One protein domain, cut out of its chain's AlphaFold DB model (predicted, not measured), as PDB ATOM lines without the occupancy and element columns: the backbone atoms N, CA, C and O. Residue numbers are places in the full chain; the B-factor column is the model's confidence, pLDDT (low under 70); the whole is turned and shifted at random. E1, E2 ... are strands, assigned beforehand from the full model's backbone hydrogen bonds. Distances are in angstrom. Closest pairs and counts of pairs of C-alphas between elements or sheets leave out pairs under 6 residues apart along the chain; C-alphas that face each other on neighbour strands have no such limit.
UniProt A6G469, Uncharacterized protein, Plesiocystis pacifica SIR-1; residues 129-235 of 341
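What this domain is: This is residues 129 to 235 of the 341 residues of an uncharacterized protein of Plesiocystis pacifica SIR-1 (UniProt A6G469). Four small antiparallel sheets make one body: the twisted sheet E3, E5, E4 lies toward one end of the longest axis, the little hairpin E6 and E7 toward the other, and the hairpin E8 and E9 between them. The hairpin E1 and E2 lies to one side of this row. The 107 printed residues have nine named strands, E1 to E9 in order along the chain, and no named helix; the class is all strand, though under half of the residues, 51, are in named strands. The whole is compact, with a radius of gyration of the C-alphas of 12.6 A and spans of 38 by 27 by 25 A.

How they stand to each other: E1, residues 141 to 146, and E2, residues 157 to 162, form an antiparallel hairpin, with N 144 and O 159 2.9 A apart. E3, residues 172 to 175, E5, residues 200 to 207, and E4, residues 189 to 197, form a strongly twisted antiparallel sheet in that order; N 173 and O 203 are 3.0 A apart, N 195 and O 202 2.8 A. E4 bends by 65 degrees at residue 193. E5 runs on into E6, residues 210 to 212, at 62 degrees. E6 and E7, residues 215 to 217, form a hairpin, with N 217 and O 210 2.8 A apart. E8, residues 222 to 227, and E9, residues 230 to 235, form another, with N 225 and O 232 2.8 A apart. The closest C-alphas of E5 and E9, Pro 207 and Cys 233, are 5.2 A apart. E1 and E5 are apart.

Where its parts are: E1 begins at C-alpha 141 (29.598, 17.540, 26.870) and E9 ends at C-alpha 235 (34.253, 4.014, 45.570). E5 measures 21.3 A, E4 21.0 A and E2 16.3 A.

The domain as a whole: The C-alphas of Glu 198 and Gln 214, the two farthest apart, are 40.0 A apart. The printed part has no cut; the link from E3 to E4 is long, and no printed residue is under 70 in pLDDT.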
ATOM      1  N   PRO A 129      22.212  24.851  31.829       94.69
ATOM      2  CA  PRO A 129      21.801  24.034  32.960       94.69
ATOM      3  C   PRO A 129      21.388  22.634  32.498       94.69
ATOM      4  O   PRO A 129      20.770  22.472  31.446       94.69
ATOM      5  N   CYS A 130      21.685  21.633  33.317       95.06
ATOM      6  CA  CYS A 130      21.434  20.228  33.010       95.06
ATOM      7  C   CYS A 130      20.995  19.457  34.259       95.06
ATOM      8  O   CYS A 130      21.197  19.904  35.391       95.06
ATOM      9  N   ALA A 131      20.378  18.295  34.059       92.31
ATOM     10  CA  ALA A 131      19.981  17.385  35.122       92.31
ATOM     11  C   ALA A 131      21.039  16.276  35.296       92.31
ATOM     12  O   ALA A 131      21.223  15.453  34.395       92.31
ATOM     13  N   PRO A 132      21.702  16.172  36.464       91.69
ATOM     14  CA  PRO A 132      22.891  15.330  36.616       91.69
ATOM     15  C   PRO A 132      22.618  13.823  36.486       91.69
ATOM     16  O   PRO A 132      23.471  13.095  35.992       91.69
ATOM     17  N   LEU A 133      21.418  13.350  36.843       90.88
ATOM     18  CA  LEU A 133      21.024  11.946  36.634       90.88
ATOM     19  C   LEU A 133      20.589  11.648  35.191       90.88
ATOM     20  O   LEU A 133      20.609  10.497  34.766       90.88
ATOM     21  N   ALA A 134      20.157  12.673  34.448       90.81
ATOM     22  CA  ALA A 134      19.722  12.516  33.064       90.81
ATOM     23  C   ALA A 134      20.886  12.622  32.071       90.81
ATOM     24  O   ALA A 134      20.761  12.099  30.966       90.81
ATOM     25  N   GLN A 135      21.982  13.296  32.456       92.12
ATOM     26  CA  GLN A 135      23.113  13.617  31.576       92.12
ATOM     27  C   GLN A 135      22.629  14.204  30.237       92.12
ATOM     28  O   GLN A 135      23.070  13.816  29.159       92.12
ATOM     29  N   ASP A 136      21.684  15.145  30.303       89.75
ATOM     30  CA  ASP A 136      20.946  15.720  29.170       89.75
ATOM     31  C   ASP A 136      21.733  16.788  28.386       89.75
ATOM     32  O   ASP A 136      21.164  17.704  27.789       89.75
ATOM     33  N   CYS A 137      23.053  16.635  28.348       93.56
ATOM     34  CA  CYS A 137      23.963  17.463  27.575       93.56
ATOM     35  C   CYS A 137      24.152  16.933  26.149       93.56
ATOM     36  O   CYS A 137      23.791  15.806  25.804       93.56
ATOM     37  N   PHE A 138      24.741  17.763  25.287       92.56
ATOM     38  CA  PHE A 138      25.166  17.311  23.963       92.56
ATOM     39  C   PHE A 138      26.230  16.202  24.098       92.56
ATOM     40  O   PHE A 138      27.003  16.258  25.046       92.56
ATOM     41  N   PRO A 139      26.357  15.236  23.162       90.31
ATOM     42  CA  PRO A 139      27.301  14.116  23.306       90.31
ATOM     43  C   PRO A 139      28.785  14.486  23.477       90.31
ATOM     44  O   PRO A 139      29.586  13.641  23.857       90.31
ATOM     45  N   THR A 140      29.169  15.725  23.159       92.31
ATOM     46  CA  THR A 140      30.526  16.262  23.367       92.31
ATOM     47  C   THR A 140      30.709  16.922  24.734       92.31
ATOM     48  O   THR A 140      31.767  17.488  25.003       92.31
ATOM     49  N   HIS A 141      29.681  16.885  25.577       95.00
ATOM     50  CA  HIS A 141      29.598  17.540  26.870       95.00
ATOM     51  C   HIS A 141      29.099  16.550  27.922       95.00
ATOM     52  O   HIS A 141      28.415  15.576  27.619       95.00
ATOM     53  N   LYS A 142      29.403  16.846  29.178       95.69
ATOM     54  CA  LYS A 142      28.908  16.128  30.351       95.69
ATOM     55  C   LYS A 142      28.248  17.100  31.318       95.69
ATOM     56  O   LYS A 142      28.617  18.277  31.361       95.69
ATOM     57  N   CYS A 143      27.261  16.621  32.068       96.56
ATOM     58  CA  CYS A 143      26.577  17.427  33.071       96.56
ATOM     59  C   CYS A 143      27.374  17.391  34.376       96.56
ATOM     60  O   CYS A 143      27.345  16.390  35.095       96.56
ATOM     61  N   VAL A 144      28.100  18.470  34.673       96.75
ATOM     62  CA  VAL A 144      29.024  18.537  35.814       96.75
ATOM     63  C   VAL A 144      28.467  19.404  36.941       96.75
ATOM     64  O   VAL A 144      27.773  20.389  36.667       96.75
ATOM     65  N   PRO A 145      28.736  19.062  38.211       96.75
ATOM     66  CA  PRO A 145      28.458  19.946  39.334       96.75
ATOM     67  C   PRO A 145      29.451  21.118  39.366       96.75
ATOM     68  O   PRO A 145      30.643  20.938  39.133       96.75
ATOM     69  N   TYR A 146      28.968  22.319  39.675       96.38
ATOM     70  CA  TYR A 146      29.783  23.529  39.810       96.38
ATOM     71  C   TYR A 146      29.259  24.418  40.949       96.38
ATOM     72  O   TYR A 146      28.122  24.271  41.404       96.38
ATOM     73  N   ALA A 147      30.098  25.339  41.413       96.12
ATOM     74  CA  ALA A 147      29.753  26.374  42.374       96.12
ATOM     75  C   ALA A 147      29.256  27.634  41.650       96.12
ATOM     76  O   ALA A 147      29.939  28.185  40.784       96.12
ATOM     77  N   THR A 148      28.092  28.153  42.032       95.44
ATOM     78  CA  THR A 148      27.557  29.413  41.487       95.44
ATOM     79  C   THR A 148      28.227  30.651  42.079       95.44
ATOM     80  O   THR A 148      28.265  31.707  41.445       95.44
ATOM     81  N   VAL A 149      28.765  30.531  43.296       94.81
ATOM     82  CA  VAL A 149      29.462  31.607  44.006       94.81
ATOM     83  C   VAL A 149      30.961  31.487  43.762       94.81
ATOM     84  O   VAL A 149      31.557  30.443  44.024       94.81
ATOM     85  N   GLU A 150      31.578  32.563  43.276       91.62
ATOM     86  CA  GLU A 150      33.018  32.618  43.001       91.62
ATOM     87  C   GLU A 150      33.846  32.270  44.250       91.62
ATOM     88  O   GLU A 150      33.643  32.844  45.323       91.62
ATOM     89  N   GLY A 151      34.767  31.312  44.113       85.44
ATOM     90  CA  GLY A 151      35.658  30.876  45.195       85.44
ATOM     91  C   GLY A 151      34.999  30.009  46.277       85.44
ATOM     92  O   GLY A 151      35.643  29.689  47.277       85.44
ATOM     93  N   SER A 152      33.732  29.625  46.107       90.69
ATOM     94  CA  SER A 152      33.053  28.678  46.994       90.69
ATOM     95  C   SER A 152      33.461  27.235  46.668       90.69
ATOM     96  O   SER A 152      33.407  26.854  45.500       90.69
ATOM     97  N   PRO A 153      33.790  26.394  47.667       88.94
ATOM     98  CA  PRO A 153      33.984  24.957  47.459       88.94
ATOM     99  C   PRO A 153      32.657  24.179  47.401       88.94
ATOM    100  O   PRO A 153      32.653  22.966  47.210       88.94
ATOM    101  N   PHE A 154      31.519  24.846  47.621       91.12
ATOM    102  CA  PHE A 154      30.203  24.214  47.616       91.12
ATOM    103  C   PHE A 154      29.652  24.141  46.194       91.12
ATOM    104  O   PHE A 154      29.308  25.172  45.616       91.12
ATOM    105  N   LEU A 155      29.550  22.921  45.665       93.50
ATOM    106  CA  LEU A 155      28.924  22.639  44.378       93.50
ATOM    107  C   LEU A 155      27.402  22.606  44.540       93.50
ATOM    108  O   LEU A 155      26.856  21.712  45.187       93.50
ATOM    109  N   ASP A 156      26.722  23.599  43.981       94.38
ATOM    110  CA  ASP A 156      25.312  23.895  44.247       94.38
ATOM    111  C   ASP A 156      24.443  23.955  42.983       94.38
ATOM    112  O   ASP A 156      23.218  24.055  43.086       94.38
ATOM    113  N   ALA A 157      25.045  23.842  41.799       96.31
ATOM    114  CA  ALA A 157      24.338  23.780  40.527       96.31
ATOM    115  C   ALA A 157      25.025  22.828  39.537       96.31
ATOM    116  O   ALA A 157      26.129  22.340  39.774       96.31
ATOM    117  N   ASN A 158      24.362  22.563  38.411       97.25
ATOM    118  CA  ASN A 158      24.881  21.718  37.341       97.25
ATOM    119  C   ASN A 158      24.859  22.455  36.005       97.25
ATOM    120  O   ASN A 158      23.932  23.222  35.732       97.25
ATOM    121  N   LYS A 159      25.866  22.197  35.171       96.38
ATOM    122  CA  LYS A 159      25.964  22.766  33.827       96.38
ATOM    123  C   LYS A 159      26.608  21.793  32.842       96.38
ATOM    124  O   LYS A 159      27.398  20.936  33.239       96.38
ATOM    125  N   CYS A 160      26.302  21.944  31.560       97.38
ATOM    126  CA  CYS A 160      26.977  21.206  30.504       97.38
ATOM    127  C   CYS A 160      28.378  21.774  30.274       97.38
ATOM    128  O   CYS A 160      28.531  22.949  29.936       97.38
ATOM    129  N   MET A 161      29.396  20.926  30.408       96.56
ATOM    130  CA  MET A 161      30.788  21.271  30.125       96.56
ATOM    131  C   MET A 161      31.347  20.355  29.032       96.56
ATOM    132  O   MET A 161      31.060  19.157  29.074       96.56
ATOM    133  N   PRO A 162      32.114  20.872  28.051       95.50
ATOM    134  CA  PRO A 162      32.823  20.050  27.085       95.50
ATOM    135  C   PRO A 162      33.632  18.947  27.763       95.50
ATOM    136  O   PRO A 162      34.226  19.151  28.820       95.50
ATOM    137  N   ILE A 163      33.686  17.785  27.125       96.56
ATOM    138  CA  ILE A 163      34.578  16.702  27.526       96.56
ATOM    139  C   ILE A 163      35.988  17.091  27.070       96.56
ATOM    140  O   ILE A 163      36.262  17.131  25.870       96.56
ATOM    141  N   LEU A 164      36.860  17.431  28.021       95.69
ATOM    142  CA  LEU A 164      38.211  17.937  27.741       95.69
ATOM    143  C   LEU A 164      39.308  16.880  27.895       95.69
ATOM    144  O   LEU A 164      40.407  17.083  27.379       95.69
ATOM    145  N   GLY A 165      39.019  15.765  28.566       95.88
ATOM    146  CA  GLY A 165      39.975  14.687  28.792       95.88
ATOM    147  C   GLY A 165      39.434  13.302  28.457       95.88
ATOM    148  O   GLY A 165      38.297  13.131  28.012       95.88
ATOM    149  N   ASP A 166      40.294  12.310  28.641       97.56
ATOM    150  CA  ASP A 166      40.083  10.909  28.281       97.56
ATOM    151  C   ASP A 166      40.334   9.941  29.446       97.56
ATOM    152  O   ASP A 166      40.173   8.730  29.273       97.56
ATOM    153  N   LYS A 167      40.657  10.459  30.640       98.06
ATOM    154  CA  LYS A 167      40.923   9.639  31.824       98.06
ATOM    155  C   LYS A 167      39.691   8.860  32.258       98.06
ATOM    156  O   LYS A 167      38.579   9.397  32.313       98.06
ATOM    157  N   ILE A 168      39.896   7.588  32.571       96.06
ATOM    158  CA  ILE A 168      38.844   6.665  32.998       96.06
ATOM    159  C   ILE A 168      38.693   6.666  34.521       96.06
ATOM    160  O   ILE A 168      39.505   7.224  35.259       96.06
ATOM    161  N   TRP A 169      37.635   6.024  35.015       94.12
ATOM    162  CA  TRP A 169      37.366   5.943  36.449       94.12
ATOM    163  C   TRP A 169      38.539   5.330  37.229       94.12
ATOM    164  O   TRP A 169      39.119   4.324  36.819       94.12
ATOM    165  N   GLY A 170      38.856   5.917  38.383       90.81
ATOM    166  CA  GLY A 170      39.968   5.503  39.242       90.81
ATOM    167  C   GLY A 170      41.318   6.138  38.899       90.81
ATOM    168  O   GLY A 170      42.244   6.028  39.703       90.81
ATOM    169  N   GLU A 171      41.450   6.820  37.759       96.00
ATOM    170  CA  GLU A 171      42.673   7.551  37.421       96.00
ATOM    171  C   GLU A 171      42.747   8.912  38.134       96.00
ATOM    172  O   GLU A 171      41.712   9.550  38.362       96.00
ATOM    173  N   PRO A 172      43.960   9.383  38.486       96.00
ATOM    174  CA  PRO A 172      44.140  10.697  39.090       96.00
ATOM    175  C   PRO A 172      43.803  11.799  38.083       96.00
ATOM    176  O   PRO A 172      44.279  11.771  36.947       96.00
ATOM    177  N   CYS A 173      43.046  12.802  38.509       97.69
ATOM    178  CA  CYS A 173      42.550  13.893  37.668       97.69
ATOM    179  C   CYS A 173      42.844  15.261  38.270       97.69
ATOM    180  O   CYS A 173      43.217  15.360  39.442       97.69
ATOM    181  N   THR A 174      42.641  16.305  37.474       97.75
ATOM    182  CA  THR A 174      42.638  17.686  37.955       97.75
ATOM    183  C   THR A 174      41.308  18.372  37.675       97.75
ATOM    184  O   THR A 174      40.605  18.036  36.723       97.75
ATOM    185  N   LEU A 175      40.962  19.340  38.524       97.44
ATOM    186  CA  LEU A 175      39.847  20.262  38.319       97.44
ATOM    187  C   LEU A 175      40.405  21.686  38.226       97.44
ATOM    188  O   LEU A 175      41.204  22.086  39.072       97.44
ATOM    189  N   SER A 176      39.983  22.463  37.227       95.19
ATOM    190  CA  SER A 176      40.452  23.844  37.047       95.19
ATOM    191  C   SER A 176      40.140  24.706  38.273       95.19
ATOM    192  O   SER A 176      41.023  25.334  38.850       95.19
ATOM    193  N   ASP A 177      38.871  24.701  38.669       94.81
ATOM    194  CA  ASP A 177      38.297  25.370  39.826       94.81
ATOM    195  C   ASP A 177      36.823  24.951  39.968       94.81
ATOM    196  O   ASP A 177      36.233  24.338  39.074       94.81
ATOM    197  N   PHE A 178      36.212  25.298  41.101       95.31
ATOM    198  CA  PHE A 178      34.836  24.917  41.407       95.31
ATOM    199  C   PHE A 178      33.782  25.636  40.544       95.31
ATOM    200  O   PHE A 178      32.673  25.127  40.421       95.31
ATOM    201  N   ASN A 179      34.075  26.798  39.950       95.19
ATOM    202  CA  ASN A 179      33.113  27.598  39.184       95.19
ATOM    203  C   ASN A 179      33.085  27.211  37.693       95.19
ATOM    204  O   ASN A 179      32.015  27.053  37.096       95.19
ATOM    205  N   GLU A 180      34.256  27.044  37.083       94.31
ATOM    206  CA  GLU A 180      34.416  26.560  35.713       94.31
ATOM    207  C   GLU A 180      34.105  25.069  35.613       94.31
ATOM    208  O   GLU A 180      33.469  24.660  34.641       94.31
ATOM    209  N   ALA A 181      34.469  24.291  36.639       95.44
ATOM    210  CA  ALA A 181      34.242  22.850  36.729       95.44
ATOM    211  C   ALA A 181      34.773  22.069  35.509       95.44
ATOM    212  O   ALA A 181      34.136  21.134  35.020       95.44
ATOM    213  N   GLN A 182      35.936  22.479  34.996       96.38
ATOM    214  CA  GLN A 182      36.629  21.794  33.907       96.38
ATOM    215  C   GLN A 182      37.576  20.753  34.485       96.38
ATOM    216  O   GLN A 182      38.437  21.091  35.294       96.38
ATOM    217  N   ASP A 183      37.434  19.508  34.051       97.81
ATOM    218  CA  ASP A 183      38.300  18.410  34.461       97.81
ATOM    219  C   ASP A 183      38.846  17.634  33.253       97.81
ATOM    220  O   ASP A 183      38.401  17.825  32.115       97.81
ATOM    221  N   ASP A 184      39.817  16.758  33.505       97.75
ATOM    222  CA  ASP A 184      40.454  15.901  32.503       97.75
ATOM    223  C   ASP A 184      39.968  14.434  32.514       97.75
ATOM    224  O   ASP A 184      40.583  13.559  31.898       97.75
ATOM    225  N   CYS A 185      38.829  14.163  33.149       98.31
ATOM    226  CA  CYS A 185      38.091  12.908  33.042       98.31
ATOM    227  C   CYS A 185      37.293  12.835  31.739       98.31
ATOM    228  O   CYS A 185      36.810  13.837  31.201       98.31
ATOM    229  N   ASN A 186      37.080  11.608  31.269       97.25
ATOM    230  CA  ASN A 186      36.252  11.328  30.105       97.25
ATOM    231  C   ASN A 186      34.770  11.727  30.309       97.25
ATOM    232  O   ASN A 186      34.358  12.244  31.352       97.25
ATOM    233  N   GLY A 187      33.944  11.489  29.287       95.94
ATOM    234  CA  GLY A 187      32.517  11.840  29.299       95.94
ATOM    235  C   GLY A 187      31.653  11.070  30.299       95.94
ATOM    236  O   GLY A 187      30.505  11.442  30.511       95.94
ATOM    237  N   GLU A 188      32.183  10.018  30.917       94.56
ATOM    238  CA  GLU A 188      31.443   9.141  31.825       94.56
ATOM    239  C   GLU A 188      31.744   9.438  33.298       94.56
ATOM    240  O   GLU A 188      31.269   8.718  34.180       94.56
ATOM    241  N   GLY A 189      32.543  10.468  33.590       95.69
ATOM    242  CA  GLY A 189      32.903  10.805  34.957       95.69
ATOM    243  C   GLY A 189      33.277  12.261  35.189       95.69
ATOM    244  O   GLY A 189      33.296  13.092  34.281       95.69
ATOM    245  N   PHE A 190      33.582  12.554  36.446       97.25
ATOM    246  CA  PHE A 190      33.964  13.874  36.938       97.25
ATOM    247  C   PHE A 190      35.103  13.745  37.951       97.25
ATOM    248  O   PHE A 190      35.236  12.706  38.605       97.25
ATOM    249  N   CYS A 191      35.918  14.789  38.092       97.12
ATOM    250  CA  CYS A 191      37.015  14.781  39.054       97.12
ATOM    251  C   CYS A 191      36.508  15.033  40.480       97.12
ATOM    252  O   CYS A 191      35.961  16.093  40.781       97.12
ATOM    253  N   TRP A 192      36.674  14.051  41.368       93.62
ATOM    254  CA  TRP A 192      36.106  14.064  42.719       93.62
ATOM    255  C   TRP A 192      37.145  13.772  43.806       93.62
ATOM    256  O   TRP A 192      38.274  13.393  43.500       93.62
ATOM    257  N   ASN A 193      36.753  13.938  45.078       88.12
ATOM    258  CA  ASN A 193      37.628  13.847  46.256       88.12
ATOM    259  C   ASN A 193      38.859  14.746  46.106       88.12
ATOM    260  O   ASN A 193      39.997  14.287  46.097       88.12
ATOM    261  N   LEU A 194      38.577  16.033  45.909       91.81
ATOM    262  CA  LEU A 194      39.567  17.025  45.522       91.81
ATOM    263  C   LEU A 194      40.447  17.432  46.705       91.81
ATOM    264  O   LEU A 194      39.955  17.788  47.776       91.81
ATOM    265  N   GLU A 195      41.747  17.475  46.460       90.38
ATOM    266  CA  GLU A 195      42.782  17.942  47.367       90.38
ATOM    267  C   GLU A 195      43.582  19.060  46.704       90.38
ATOM    268  O   GLU A 195      43.822  19.056  45.496       90.38
ATOM    269  N   TRP A 196      44.007  20.041  47.498       91.44
ATOM    270  CA  TRP A 196      44.832  21.133  46.996       91.44
ATOM    271  C   TRP A 196      46.307  20.737  47.015       91.44
ATOM    272  O   TRP A 196      46.912  20.635  48.086       91.44
ATOM    273  N   VAL A 197      46.898  20.554  45.836       92.69
ATOM    274  CA  VAL A 197      48.297  20.148  45.664       92.69
ATOM    275  C   VAL A 197      48.985  21.155  44.753       92.69
ATOM    276  O   VAL A 197      48.552  21.397  43.638       92.69
ATOM    277  N   GLU A 198      50.037  21.803  45.256       91.94
ATOM    278  CA  GLU A 198      50.905  22.714  44.483       91.94
ATOM    279  C   GLU A 198      50.207  23.854  43.704       91.94
ATOM    280  O   GLU A 198      50.819  24.476  42.840       91.94
ATOM    281  N   GLY A 199      48.980  24.227  44.080       90.56
ATOM    282  CA  GLY A 199      48.231  25.297  43.412       90.56
ATOM    283  C   GLY A 199      47.117  24.812  42.485       90.56
ATOM    284  O   GLY A 199      46.487  25.645  41.838       90.56
ATOM    285  N   GLU A 200      46.874  23.504  42.435       94.00
ATOM    286  CA  GLU A 200      45.868  22.859  41.596       94.00
ATOM    287  C   GLU A 200      44.963  21.956  42.455       94.00
ATOM    288  O   GLU A 200      45.351  21.498  43.535       94.00
ATOM    289  N   LEU A 201      43.737  21.703  41.988       96.00
ATOM    290  CA  LEU A 201      42.838  20.724  42.605       96.00
ATOM    291  C   LEU A 201      43.073  19.363  41.961       96.00
ATOM    292  O   LEU A 201      42.885  19.209  40.757       96.00
ATOM    293  N   HIS A 202      43.470  18.386  42.766       96.25
ATOM    294  CA  HIS A 202      43.755  17.020  42.345       96.25
ATOM    295  C   HIS A 202      42.715  16.081  42.929       96.25
ATOM    296  O   HIS A 202      42.369  16.206  44.095       96.25
ATOM    297  N   GLY A 203      42.241  15.118  42.153       94.75
ATOM    298  CA  GLY A 203      41.262  14.148  42.623       94.75
ATOM    299  C   GLY A 203      41.390  12.815  41.911       94.75
ATOM    300  O   GLY A 203      42.443  12.462  41.378       94.75
ATOM    301  N   THR A 204      40.292  12.072  41.887       95.25
ATOM    302  CA  THR A 204      40.150  10.840  41.106       95.25
ATOM    303  C   THR A 204      38.926  10.938  40.207       95.25
ATOM    304  O   THR A 204      37.888  11.446  40.634       95.25
ATOM    305  N   CYS A 205      39.028  10.454  38.969       97.44
ATOM    306  CA  CYS A 205      37.871  10.360  38.089       97.44
ATOM    307  C   CYS A 205      36.876   9.354  38.655       97.44
ATOM    308  O   CYS A 205      37.219   8.190  38.883       97.44
ATOM    309  N   VAL A 206      35.635   9.787  38.854       95.56
ATOM    310  CA  VAL A 206      34.562   8.931  39.360       95.56
ATOM    311  C   VAL A 206      33.363   8.924  38.415       95.56
ATOM    312  O   VAL A 206      33.122   9.939  37.758       95.56
ATOM    313  N   PRO A 207      32.608   7.813  38.322       95.56
ATOM    314  CA  PRO A 207      31.428   7.751  37.471       95.56
ATOM    315  C   PRO A 207      30.328   8.712  37.925       95.56
ATOM    316  O   PRO A 207      30.206   9.017  39.113       95.56
ATOM    317  N   PHE A 208      29.463   9.122  37.001       95.31
ATOM    318  CA  PHE A 208      28.176   9.721  37.365       95.31
ATOM    319  C   PHE A 208      27.210   8.661  37.899       95.31
ATOM    320  O   PHE A 208      27.184   7.527  37.416       95.31
ATOM    321  N   CYS A 209      26.364   9.051  38.852       93.31
ATOM    322  CA  CYS A 209      25.211   8.234  39.206       93.31
ATOM    323  C   CYS A 209      24.236   8.155  38.031       93.31
ATOM    324  O   CYS A 209      23.980   9.151  37.352       93.31
ATOM    325  N   VAL A 210      23.626   6.989  37.847       89.56
ATOM    326  CA  VAL A 210      22.575   6.780  36.845       89.56
ATOM    327  C   VAL A 210      21.302   6.254  37.497       89.56
ATOM    328  O   VAL A 210      21.294   5.860  38.662       89.56
ATOM    329  N   GLY A 211      20.210   6.228  36.737       87.00
ATOM    330  CA  GLY A 211      18.925   5.719  37.206       87.00
ATOM    331  C   GLY A 211      18.003   6.815  37.734       87.00
ATOM    332  O   GLY A 211      18.143   7.994  37.412       87.00
ATOM    333  N   SER A 212      16.990   6.403  38.492       84.56
ATOM    334  CA  SER A 212      16.005   7.334  39.050       84.56
ATOM    335  C   SER A 212      16.415   7.757  40.461       84.56
ATOM    336  O   SER A 212      17.116   7.003  41.125       84.56
ATOM    337  N   PRO A 213      15.916   8.883  40.998       79.81
ATOM    338  CA  PRO A 213      16.186   9.262  42.388       79.81
ATOM    339  C   PRO A 213      15.796   8.209  43.444       79.81
ATOM    340  O   PRO A 213      16.241   8.305  44.579       79.81
ATOM    341  N   GLN A 214      14.939   7.240  43.093       79.81
ATOM    342  CA  GLN A 214      14.501   6.146  43.974       79.81
ATOM    343  C   GLN A 214      15.249   4.828  43.713       79.81
ATOM    344  O   GLN A 214      15.040   3.856  44.428       79.81
ATOM    345  N   ASP A 215      16.062   4.783  42.658       83.94
ATOM    346  CA  ASP A 215      16.773   3.597  42.184       83.94
ATOM    347  C   ASP A 215      18.066   4.065  41.506       83.94
ATOM    348  O   ASP A 215      18.199   4.073  40.277       83.94
ATOM    349  N   LEU A 216      18.947   4.627  42.338       86.25
ATOM    350  CA  LEU A 216      20.239   5.158  41.929       86.25
ATOM    351  C   LEU A 216      21.229   4.009  41.811       86.25
ATOM    352  O   LEU A 216      21.364   3.192  42.720       86.25
ATOM    353  N   MET A 217      21.950   3.980  40.699       85.94
ATOM    354  CA  MET A 217      22.885   2.916  40.374       85.94
ATOM    355  C   MET A 217      24.262   3.487  40.057       85.94
ATOM    356  O   MET A 217      24.400   4.579  39.500       85.94
ATOM    357  N   CYS A 218      25.270   2.688  40.378       89.62
ATOM    358  CA  CYS A 218      26.665   2.891  40.032       89.62
ATOM    359  C   CYS A 218      27.258   1.559  39.541       89.62
ATOM    360  O   CYS A 218      26.652   0.503  39.763       89.62
ATOM    361  N   PRO A 219      28.419   1.580  38.863       87.94
ATOM    362  CA  PRO A 219      29.161   0.363  38.551       87.94
ATOM    363  C   PRO A 219      29.459  -0.468  39.807       87.94
ATOM    364  O   PRO A 219      29.484   0.048  40.922       87.94
ATOM    365  N   GLU A 220      29.718  -1.762  39.630       81.62
ATOM    366  CA  GLU A 220      30.062  -2.651  40.744       81.62
ATOM    367  C   GLU A 220      31.276  -2.125  41.536       81.62
ATOM    368  O   GLU A 220      32.273  -1.699  40.949       81.62
ATOM    369  N   GLY A 221      31.182  -2.141  42.870       78.31
ATOM    370  CA  GLY A 221      32.193  -1.569  43.771       78.31
ATOM    371  C   GLY A 221      32.070  -0.056  43.996       78.31
ATOM    372  O   GLY A 221      32.934   0.542  44.642       78.31
ATOM    373  N   TRP A 222      31.012   0.570  43.478       85.50
ATOM    374  CA  TRP A 222      30.727   1.988  43.656       85.50
ATOM    375  C   TRP A 222      29.311   2.216  44.194       85.50
ATOM    376  O   TRP A 222      28.373   1.494  43.866       85.50
ATOM    377  N   GLY A 223      29.155   3.263  44.999       84.00
ATOM    378  CA  GLY A 223      27.900   3.692  45.604       84.00
ATOM    379  C   GLY A 223      27.559   5.102  45.171       84.00
ATOM    380  O   GLY A 223      28.447   5.934  45.034       84.00
ATOM    381  N   CYS A 224      26.283   5.391  44.936       87.31
ATOM    382  CA  CYS A 224      25.904   6.737  44.526       87.31
ATOM    383  C   CYS A 224      25.895   7.697  45.722       87.31
ATOM    384  O   CYS A 224      25.099   7.531  46.644       87.31
ATOM    385  N   LEU A 225      26.718   8.742  45.668       83.56
ATOM    386  CA  LEU A 225      26.591   9.915  46.520       83.56
ATOM    387  C   LEU A 225      25.673  10.917  45.818       83.56
ATOM    388  O   LEU A 225      26.062  11.554  44.834       83.56
ATOM    389  N   PHE A 226      24.454  11.062  46.337       84.12
ATOM    390  CA  PHE A 226      23.478  12.015  45.817       84.12
ATOM    391  C   PHE A 226      23.124  13.076  46.860       84.12
ATOM    392  O   PHE A 226      22.422  12.804  47.832       84.12
ATOM    393  N   SER A 227      23.606  14.300  46.649       81.06
ATOM    394  CA  SER A 227      23.328  15.454  47.505       81.06
ATOM    395  C   SER A 227      23.252  16.731  46.670       81.06
ATOM    396  O   SER A 227      24.266  17.285  46.243       81.06
ATOM    397  N   GLY A 228      22.028  17.205  46.420       81.31
ATOM    398  CA  GLY A 228      21.790  18.415  45.631       81.31
ATOM    399  C   GLY A 228      22.325  18.286  44.202       81.31
ATOM    400  O   GLY A 228      21.795  17.503  43.417       81.31
ATOM    401  N   ALA A 229      23.357  19.069  43.874       90.88
ATOM    402  CA  ALA A 229      24.007  19.065  42.562       90.88
ATOM    403  C   ALA A 229      25.016  17.917  42.377       90.88
ATOM    404  O   ALA A 229      25.391  17.595  41.249       90.88
ATOM    405  N   VAL A 230      25.464  17.289  43.467       92.25
ATOM    406  CA  VAL A 230      26.425  16.184  43.427       92.25
ATOM    407  C   VAL A 230      25.664  14.879  43.224       92.25
ATOM    408  O   VAL A 230      24.912  14.463  44.100       92.25
ATOM    409  N   ALA A 231      25.860  14.244  42.069       93.19
ATOM    410  CA  ALA A 231      25.326  12.925  41.730       93.19
ATOM    411  C   ALA A 231      26.452  12.053  41.162       93.19
ATOM    412  O   ALA A 231      26.499  11.757  39.966       93.19
ATOM    413  N   LEU A 232      27.405  11.717  42.025       93.31
ATOM    414  CA  LEU A 232      28.639  11.037  41.653       93.31
ATOM    415  C   LEU A 232      28.756   9.721  42.402       93.31
ATOM    416  O   LEU A 232      28.359   9.604  43.557       93.31
ATOM    417  N   CYS A 233      29.327   8.729  41.748       91.94
ATOM    418  CA  CYS A 233      29.647   7.468  42.374       91.94
ATOM    419  C   CYS A 233      30.893   7.640  43.256       91.94
ATOM    420  O   CYS A 233      31.920   8.130  42.802       91.94
ATOM    421  N   ALA A 234      30.829   7.216  44.510       86.81
ATOM    422  CA  ALA A 234      31.980   7.072  45.388       86.81
ATOM    423  C   ALA A 234      32.422   5.608  45.400       86.81
ATOM    424  O   ALA A 234      31.593   4.695  45.338       86.81
ATOM    425  N   LYS A 235      33.734   5.372  45.431       84.44
ATOM    426  CA  LYS A 235      34.253   4.014  45.570       84.44
ATOM    427  C   LYS A 235      33.865   3.513  46.952       84.44
ATOM    428  O   LYS A 235      34.213   4.149  47.946       84.44
TER     429      LYS A 235